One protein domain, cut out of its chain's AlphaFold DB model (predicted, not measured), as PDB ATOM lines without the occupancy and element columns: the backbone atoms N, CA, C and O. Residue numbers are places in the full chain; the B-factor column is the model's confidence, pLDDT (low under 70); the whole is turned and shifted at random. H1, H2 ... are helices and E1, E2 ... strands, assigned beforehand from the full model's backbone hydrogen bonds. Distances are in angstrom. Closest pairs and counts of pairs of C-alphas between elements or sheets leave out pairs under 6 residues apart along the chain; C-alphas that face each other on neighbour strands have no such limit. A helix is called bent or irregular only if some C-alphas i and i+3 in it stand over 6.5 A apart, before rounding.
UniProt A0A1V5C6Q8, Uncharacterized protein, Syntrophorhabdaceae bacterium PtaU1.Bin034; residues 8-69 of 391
ATOM      1  N   LEU A   8     312.700 309.224 219.453       89.69
ATOM      2  CA  LEU A   8     313.473 308.147 218.824       89.69
ATOM      3  C   LEU A   8     312.713 306.839 218.985       89.69
ATOM      4  O   LEU A   8     312.418 306.441 220.110       89.69
ATOM      5  N   VAL A   9     312.414 306.177 217.870       89.69
ATOM      6  CA  VAL A   9     311.540 304.999 217.859       89.69
ATOM      7  C   VAL A   9     312.171 303.892 217.023       89.69
ATOM      8  O   VAL A   9     312.718 304.152 215.954       89.69
ATOM      9  N   GLY A  10     312.137 302.657 217.527       87.44
ATOM     10  CA  GLY A  10     312.546 301.480 216.757       87.44
ATOM     11  C   GLY A  10     311.488 301.137 215.712       87.44
ATOM     12  O   GLY A  10     310.303 301.251 216.009       87.44
ATOM     13  N   ASP A  11     311.871 300.684 214.522       86.62
ATOM     14  CA  ASP A  11     310.931 300.410 213.426       86.62
ATOM     15  C   ASP A  11     309.736 299.488 213.772       86.62
ATOM     16  O   ASP A  11     308.632 299.817 213.334       86.62
ATOM     17  N   PRO A  12     309.840 298.443 214.627       84.75
ATOM     18  CA  PRO A  12     308.679 297.639 215.009       84.75
ATOM     19  C   PRO A  12     307.716 298.354 215.967       84.75
ATOM     20  O   PRO A  12     306.638 297.840 216.228       84.75
ATOM     21  N   PHE A  13     308.105 299.504 216.530       85.06
ATOM     22  CA  PHE A  13     307.382 300.212 217.594       85.06
ATOM     23  C   PHE A  13     306.778 301.542 217.131       85.06
ATOM     24  O   PHE A  13     306.313 302.320 217.959       85.06
ATOM     25  N   ILE A  14     306.780 301.829 215.826       86.31
ATOM     26  CA  ILE A  14     306.234 303.086 215.290       86.31
ATOM     27  C   ILE A  14     304.753 303.229 215.650       86.31
ATOM     28  O   ILE A  14     304.323 304.290 216.096       86.31
ATOM     29  N   GLU A  15     303.954 302.174 215.488       84.31
ATOM     30  CA  GLU A  15     302.531 302.256 215.827       84.31
ATOM     31  C   GLU A  15     302.307 302.399 217.345       84.31
ATOM     32  O   GLU A  15     301.448 303.182 217.753       84.31
ATOM     33  N   ASP A  16     303.127 301.739 218.175       81.81
ATOM     34  CA  ASP A  16     303.108 301.861 219.643       81.81
ATOM     35  C   ASP A  16     303.418 303.291 220.105       81.81
ATOM     36  O   ASP A  16     302.744 303.854 220.975       81.81
ATOM     37  N   ALA A  17     304.443 303.898 219.501       83.19
ATOM     38  CA  ALA A  17     304.891 305.248 219.811       83.19
ATOM     39  C   ALA A  17     303.860 306.296 219.379       83.19
ATOM     40  O   ALA A  17     303.566 307.221 220.143       83.19
ATOM     41  N   ASN A  18     303.225 306.099 218.219       81.81
ATOM     42  CA  ASN A  18     302.111 306.933 217.773       81.81
ATOM     43  C   ASN A  18     300.895 306.801 218.699       81.81
ATOM     44  O   ASN A  18     300.320 307.817 219.089       81.81
ATOM     45  N   ALA A  19     300.521 305.578 219.095       77.25
ATOM     46  CA  ALA A  19     299.421 305.343 220.031       77.25
ATOM     47  C   ALA A  19     299.686 306.009 221.394       77.25
ATOM     48  O   ALA A  19     298.853 306.777 221.879       77.25
ATOM     49  N   SER A  20     300.889 305.819 221.945       78.94
ATOM     50  CA  SER A  20     301.331 306.444 223.199       78.94
ATOM     51  C   SER A  20     301.333 307.971 223.116       78.94
ATOM     52  O   SER A  20     300.852 308.648 224.023       78.94
ATOM     53  N   SER A  21     301.851 308.526 222.017       79.31
ATOM     54  CA  SER A  21     301.895 309.974 221.807       79.31
ATOM     55  C   SER A  21     300.478 310.551 221.752       79.31
ATOM     56  O   SER A  21     300.185 311.520 222.450       79.31
ATOM     57  N   LEU A  22     299.562 309.915 221.013       75.19
ATOM     58  CA  LEU A  22     298.157 310.328 220.953       75.19
ATOM     59  C   LEU A  22     297.464 310.266 222.321       75.19
ATOM     60  O   LEU A  22     296.724 311.194 222.654       75.19
ATOM     61  N   MET A  23     297.722 309.215 223.106       71.88
ATOM     62  CA  MET A  23     297.180 309.032 224.458       71.88
ATOM     63  C   MET A  23     297.596 310.168 225.403       71.88
ATOM     64  O   MET A  23     296.755 310.724 226.107       71.88
ATOM     65  N   GLU A  24     298.855 310.602 225.331       75.69
ATOM     66  CA  GLU A  24     299.382 311.736 226.108       75.69
ATOM     67  C   GLU A  24     299.036 313.111 225.491       75.69
ATOM     68  O   GLU A  24     299.458 314.161 225.985       75.69
ATOM     69  N   GLY A  25     298.288 313.141 224.381       74.62
ATOM     70  CA  GLY A  25     297.989 314.366 223.632       74.62
ATOM     71  C   GLY A  25     299.222 315.007 222.980       74.62
ATOM     72  O   GLY A  25     299.183 316.174 222.584       74.62
ATOM     73  N   LEU A  26     300.315 314.252 222.862       77.44
ATOM     74  CA  LEU A  26     301.556 314.645 222.217       77.44
ATOM     75  C   LEU A  26     301.471 314.352 220.718       77.44
ATOM     76  O   LEU A  26     301.152 313.249 220.284       77.44
ATOM     77  N   ARG A  27     301.794 315.349 219.895       77.62
ATOM     78  CA  ARG A  27     301.985 315.169 218.452       77.62
ATOM     79  C   ARG A  27     303.384 315.634 218.130       77.62
ATOM     80  O   ARG A  27     303.621 316.827 217.973       77.62
ATOM     81  N   GLN A  28     304.320 314.698 218.168       80.25
ATOM     82  CA  GLN A  28     305.743 314.950 217.974       80.25
ATOM     83  C   GLN A  28     306.230 314.231 216.722       80.25
ATOM     84  O   GLN A  28     305.756 313.146 216.397       80.25
ATOM     85  N   ARG A  29     307.193 314.832 216.023       87.44
ATOM     86  CA  ARG A  29     307.952 314.142 214.979       87.44
ATOM     87  C   ARG A  29     308.802 313.027 215.581       87.44
ATOM     88  O   ARG A  29     309.404 313.181 216.647       87.44
ATOM     89  N   GLU A  30     308.905 311.937 214.838       89.56
ATOM     90  CA  GLU A  30     309.692 310.770 215.216       89.56
ATOM     91  C   GLU A  30     310.821 310.546 214.211       89.56
ATOM     92  O   GLU A  30     310.665 310.739 213.002       89.56
ATOM     93  N   VAL A  31     311.975 310.127 214.719       91.25
ATOM     94  CA  VAL A  31     313.063 309.593 213.911       91.25
ATOM     95  C   VAL A  31     313.137 308.099 214.164       91.25
ATOM     96  O   VAL A  31     313.452 307.643 215.265       91.25
ATOM     97  N   VAL A  32     312.843 307.351 213.105       90.44
ATOM     98  CA  VAL A  32     312.894 305.894 213.108       90.44
ATOM     99  C   VAL A  32     314.345 305.435 213.045       90.44
ATOM    100  O   VAL A  32     315.111 305.863 212.176       90.44
ATOM    101  N   VAL A  33     314.695 304.541 213.958       89.75
ATOM    102  CA  VAL A  33     315.979 303.855 214.022       89.75
ATOM    103  C   VAL A  33     315.737 302.365 213.800       89.75
ATOM    104  O   VAL A  33     314.790 301.800 214.336       89.75
ATOM    105  N   GLU A  34     316.604 301.721 213.028       86.75
ATOM    106  CA  GLU A  34     316.544 300.274 212.807       86.75
ATOM    107  C   GLU A  34     316.738 299.500 214.127       86.75
ATOM    108  O   GLU A  34     317.703 299.719 214.865       86.75
ATOM    109  N   HIS A  35     315.832 298.576 214.423       81.56
ATOM    110  CA  HIS A  35     315.871 297.663 215.559       81.56
ATOM    111  C   HIS A  35     316.883 296.519 215.315       81.56
ATOM    112  O   HIS A  35     317.088 296.130 214.169       81.56
ATOM    113  N   PRO A  36     317.538 295.945 216.347       77.94
ATOM    114  CA  PRO A  36     317.443 296.249 217.776       77.94
ATOM    115  C   PRO A  36     318.344 297.400 218.239       77.94
ATOM    116  O   PRO A  36     319.339 297.741 217.606       77.94
ATOM    117  N   PHE A  37     318.019 297.971 219.404       72.69
ATOM    118  CA  PHE A  37     318.859 298.960 220.102       72.69
ATOM    119  C   PHE A  37     319.994 298.331 220.924       72.69
ATOM    120  O   PHE A  37     320.631 299.004 221.729       72.69
ATOM    121  N   THR A  38     320.235 297.034 220.752       77.69
ATOM    122  CA  THR A  38     321.218 296.264 221.524       77.69
ATOM    123  C   THR A  38     322.597 296.228 220.872       77.69
ATOM    124  O   THR A  38     323.501 295.587 221.404       77.69
ATOM    125  N   ASP A  39     322.776 296.883 219.722       82.50
ATOM    126  CA  ASP A  39     324.080 296.967 219.073       82.50
ATOM    127  C   ASP A  39     325.106 297.639 219.985       82.50
ATOM    128  O   ASP A  39     324.804 298.583 220.718       82.50
ATOM    129  N   THR A  40     326.358 297.196 219.891       84.00
ATOM    130  CA  THR A  40     327.478 297.806 220.614       84.00
ATOM    131  C   THR A  40     328.619 298.163 219.662       84.00
ATOM    132  O   THR A  40     328.638 297.776 218.492       84.00
ATOM    133  N   GLY A  41     329.566 298.971 220.146       90.44
ATOM    134  CA  GLY A  41     330.773 299.322 219.399       90.44
ATOM    135  C   GLY A  41     330.493 300.076 218.096       90.44
ATOM    136  O   GLY A  41     329.801 301.096 218.078       90.44
ATOM    137  N   GLU A  42     331.093 299.609 217.004       88.50
ATOM    138  CA  GLU A  42     331.016 300.269 215.701       88.50
ATOM    139  C   GLU A  42     329.620 300.189 215.071       88.50
ATOM    140  O   GLU A  42     329.159 301.178 214.500       88.50
ATOM    141  N   ALA A  43     328.911 299.069 215.244       86.44
ATOM    142  CA  ALA A  43     327.545 298.903 214.750       86.44
ATOM    143  C   ALA A  43     326.601 299.952 215.362       86.44
ATOM    144  O   ALA A  43     325.912 300.668 214.631       86.44
ATOM    145  N   ALA A  44     326.678 300.150 216.684       87.94
ATOM    146  CA  ALA A  44     325.927 301.191 217.387       87.94
ATOM    147  C   ALA A  44     326.269 302.599 216.877       87.94
ATOM    148  O   ALA A  44     325.381 303.415 216.638       87.94
ATOM    149  N   ARG A  45     327.561 302.891 216.662       89.00
ATOM    150  CA  ARG A  45     328.008 304.193 216.134       89.00
ATOM    151  C   ARG A  45     327.512 304.431 214.712       89.00
ATOM    152  O   ARG A  45     327.103 305.548 214.402       89.00
ATOM    153  N   LYS A  46     327.549 303.414 213.848       89.69
ATOM    154  CA  LYS A  46     327.056 303.493 212.467       89.69
ATOM    155  C   LYS A  46     325.554 303.765 212.442       89.69
ATOM    156  O   LYS A  46     325.119 304.670 211.734       89.69
ATOM    157  N   LYS A  47     324.791 303.045 213.265       90.00
ATOM    158  CA  LYS A  47     323.346 303.227 213.425       90.00
ATOM    159  C   LYS A  47     322.990 304.603 214.002       90.00
ATOM    160  O   LYS A  47     322.103 305.269 213.492       90.00
ATOM    161  N   ALA A  48     323.730 305.095 214.997       88.44
ATOM    162  CA  ALA A  48     323.530 306.448 215.525       88.44
ATOM    163  C   ALA A  48     323.825 307.532 214.472       88.44
ATOM    164  O   ALA A  48     323.084 308.507 214.349       88.44
ATOM    165  N   LYS A  49     324.893 307.360 213.681       90.75
ATOM    166  CA  LYS A  49     325.242 308.290 212.599       90.75
ATOM    167  C   LYS A  49     324.185 308.327 211.496       90.75
ATOM    168  O   LYS A  49     323.905 309.410 211.000       90.75
ATOM    169  N   SER A  50     323.584 307.190 211.136       89.88
ATOM    170  CA  SER A  50     322.605 307.131 210.037       89.88
ATOM    171  C   SER A  50     321.321 307.924 210.307       89.88
ATOM    172  O   SER A  50     320.605 308.263 209.365       89.88
ATOM    173  N   VAL A  51     321.037 308.250 211.572       92.94
ATOM    174  CA  VAL A  51     319.843 309.005 211.978       92.94
ATOM    175  C   VAL A  51     320.145 310.420 212.478       92.94
ATOM    176  O   VAL A  51     319.217 311.211 212.637       92.94
ATOM    177  N   MET A  52     321.419 310.773 212.688       94.12
ATOM    178  CA  MET A  52     321.821 312.041 213.312       94.12
ATOM    179  C   MET A  52     321.331 313.269 212.538       94.12
ATOM    180  O   MET A  52     320.791 314.193 213.142       94.12
ATOM    181  N   ASP A  53     321.439 313.259 211.210       94.19
ATOM    182  CA  ASP A  53     320.984 314.380 210.379       94.19
ATOM    183  C   ASP A  53     319.473 314.608 210.514       94.19
ATOM    184  O   ASP A  53     319.021 315.747 210.627       94.19
ATOM    185  N   LYS A  54     318.686 313.526 210.598       92.81
ATOM    186  CA  LYS A  54     317.233 313.601 210.817       92.81
ATOM    187  C   LYS A  54     316.902 314.145 212.207       92.81
ATOM    188  O   LYS A  54     315.958 314.920 212.344       92.81
ATOM    189  N   ILE A  55     317.685 313.780 213.227       93.94
ATOM    190  CA  ILE A  55     317.540 314.318 214.588       93.94
ATOM    191  C   ILE A  55     317.825 315.821 214.588       93.94
ATOM    192  O   ILE A  55     316.998 316.597 215.059       93.94
ATOM    193  N   ILE A  56     318.958 316.244 214.019       94.56
ATOM    194  CA  ILE A  56     319.336 317.660 213.935       94.56
ATOM    195  C   ILE A  56     318.267 318.445 213.178       94.56
ATOM    196  O   ILE A  56     317.813 319.485 213.654       94.56
ATOM    197  N   GLN A  57     317.807 317.936 212.035       93.06
ATOM    198  CA  GLN A  57     316.726 318.554 211.273       93.06
ATOM    199  C   GLN A  57     315.451 318.675 212.120       93.06
ATOM    200  O   GLN A  57     314.856 319.748 212.193       93.06
ATOM    201  N   GLY A  58     315.053 317.608 212.811       91.44
ATOM    202  CA  GLY A  58     313.875 317.610 213.669       91.44
ATOM    203  C   GLY A  58     313.971 318.591 214.844       91.44
ATOM    204  O   GLY A  58     312.968 319.206 215.190       91.44
ATOM    205  N   LEU A  59     315.157 318.795 215.415       93.38
ATOM    206  CA  LEU A  59     315.382 319.726 216.528       93.38
ATOM    207  C   LEU A  59     315.565 321.187 216.088       93.38
ATOM    208  O   LEU A  59     315.361 322.097 216.887       93.38
ATOM    209  N   THR A  60     315.960 321.433 214.839       93.94
ATOM    210  CA  THR A  60     316.245 322.793 214.338       93.94
ATOM    211  C   THR A  60     315.092 323.398 213.545       93.94
ATOM    212  O   THR A  60     314.964 324.619 213.484       93.94
ATOM    213  N   GLN A  61     314.229 322.570 212.955       92.75
ATOM    214  CA  GLN A  61     313.081 323.049 212.193       92.75
ATOM    215  C   GLN A  61     311.928 323.475 213.113       92.75
ATOM    216  O   GLN A  61     311.615 322.749 214.065       92.75
ATOM    217  N   PRO A  62     311.231 324.590 212.807       90.75
ATOM    218  CA  PRO A  62     310.060 325.016 213.562       90.75
ATOM    219  C   PRO A  62     309.004 323.912 213.683       90.75
ATOM    220  O   PRO A  62     308.870 323.047 212.813       90.75
ATOM    221  N   LEU A  63     308.216 323.961 214.757       88.19
ATOM    222  CA  LEU A  63     307.050 323.092 214.902       88.19
ATOM    223  C   LEU A  63     306.021 323.390 213.802       88.19
ATOM    224  O   LEU A  63     305.690 324.555 213.539       88.19
ATOM    225  N   THR A  64     305.483 322.332 213.208       88.31
ATOM    226  CA  THR A  64     304.327 322.370 212.311       88.31
ATOM    227  C   THR A  64     303.064 322.787 213.075       88.31
ATOM    228  O   THR A  64     303.034 322.812 214.307       88.31
ATOM    229  N   ALA A  65     301.995 323.129 212.352       86.38
ATOM    230  CA  ALA A  65     300.712 323.468 212.972       86.38
ATOM    231  C   ALA A  65     300.150 322.310 213.821       86.38
ATOM    232  O   ALA A  65     299.602 322.547 214.896       86.38
ATOM    233  N   GLU A  66     300.346 321.067 213.375       81.12
ATOM    234  CA  GLU A  66     299.845 319.878 214.067       81.12
ATOM    235  C   GLU A  66     300.609 319.587 215.365       81.12
ATOM    236  O   GLU A  66     299.995 319.256 216.380       81.12
ATOM    237  N   GLU A  67     301.927 319.798 215.369       83.62
ATOM    238  CA  GLU A  67     302.767 319.645 216.567       83.62
ATOM    239  C   GLU A  67     302.557 320.776 217.585       83.62
ATOM    240  O   GLU A  67     302.828 320.620 218.776       83.62
ATOM    241  N   LYS A  68     302.061 321.936 217.133       83.69
ATOM    242  CA  LYS A  68     301.660 323.044 218.013       83.69
ATOM    243  C   LYS A  68     300.288 322.835 218.649       83.69
ATOM    244  O   LYS A  68     299.962 323.533 219.608       83.69
ATOM    245  N   ARG A  69     299.464 321.929 218.119       78.12
ATOM    246  CA  ARG A  69     298.080 321.750 218.568       78.12
ATOM    247  C   ARG A  69     298.052 321.010 219.906       78.12
ATOM    248  O   ARG A  69     298.260 319.803 219.969       78.12
TER     249      ARG A  69
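What this domain is: This is residues 8 to 69 of the 391 residues of an uncharacterized protein of Syntrophorhabdaceae bacterium PtaU1.Bin034 (UniProt A0A1V5C6Q8). A short pair of parallel strands, E1 and E2, lies in the middle of a flat, loosely built domain, with E2 between helix H1 on one side and the second arm of the bent helix H2 on the other. The first arm of H2 reaches to one end of the long axis, and the little helix H3 lies near the other end. Residues 19 to 24, of which 19 to 23 belong to H1, stick out. The printed part has 62 residues with three named helices and two named strands, in the order E1, H1, E2, H2, H3, and the class is mostly helix. The whole is loose, with a radius of gyration of the C-alphas of 13.2 A, and spans 39 by 25 by 12 A.

How they stand to each other: E1, residues 8 to 10, and E2, residues 29 to 33, are parallel neighbours, with 45 degrees between their directions. N 33 and O 9 are 2.8 A apart and N 9 and O 31 are 3.2 A apart, both within hydrogen-bond range. E1, H1 at residues 11 to 23, and E2 form a strand-helix-strand unit, two parallel neighbour strands with a helix between them along the chain, and its crossover is right-handed. The closest C-alphas of H1 and E2 are those of Asp 11 and Val 32, 5.8 A apart. H2, residues 41 to 60, was assigned as one helix by its hydrogen bonds but is bent, with C-alphas 50 and 53 at 7.4 A. Its arms, H2a at residues 41 to 50 and H2b at residues 53 to 60, stand at a steep tilt of 56 degrees. The closest C-alphas of E2 and H2b are those of Val 31 and Ile 55, 6.5 A apart. H1 is apart from H2a and H2b. For H3, residues 65 to 68, and E2, the closest C-alphas are those of Glu 67 and Arg 29, 7.7 A apart. In H2a and H2b every O i to N i+4 pair is within hydrogen-bond range, in H1 7 of 9 are, and H3 is too short for such a pair.

Where its parts are: E1 begins at C-alpha 8, (313.473, 308.147, 218.824), and is 7.0 A long. H1 measures 19.6 A and is irregular, with C-alphas 12 and 15 at 7.7 A. E2 measures 13.1 A. H2a begins at C-alpha 41, (330.773, 299.322, 219.399), and measures 14.7 A; H2b measures 10.4 A. H3, 5.1 A long, ends at C-alpha 68, (301.660, 323.044, 218.013).

The domain as a whole: The two C-alphas farthest apart are those of Gly 41 and Arg 69, at 39.7 A. The printed part has no cut. The link from E2 to H2 is short, and the links E1 to H1, H1 to E2 and H2 to H3 are tight. The mean pLDDT of the printed part is 85.8, and no printed residue is under 70.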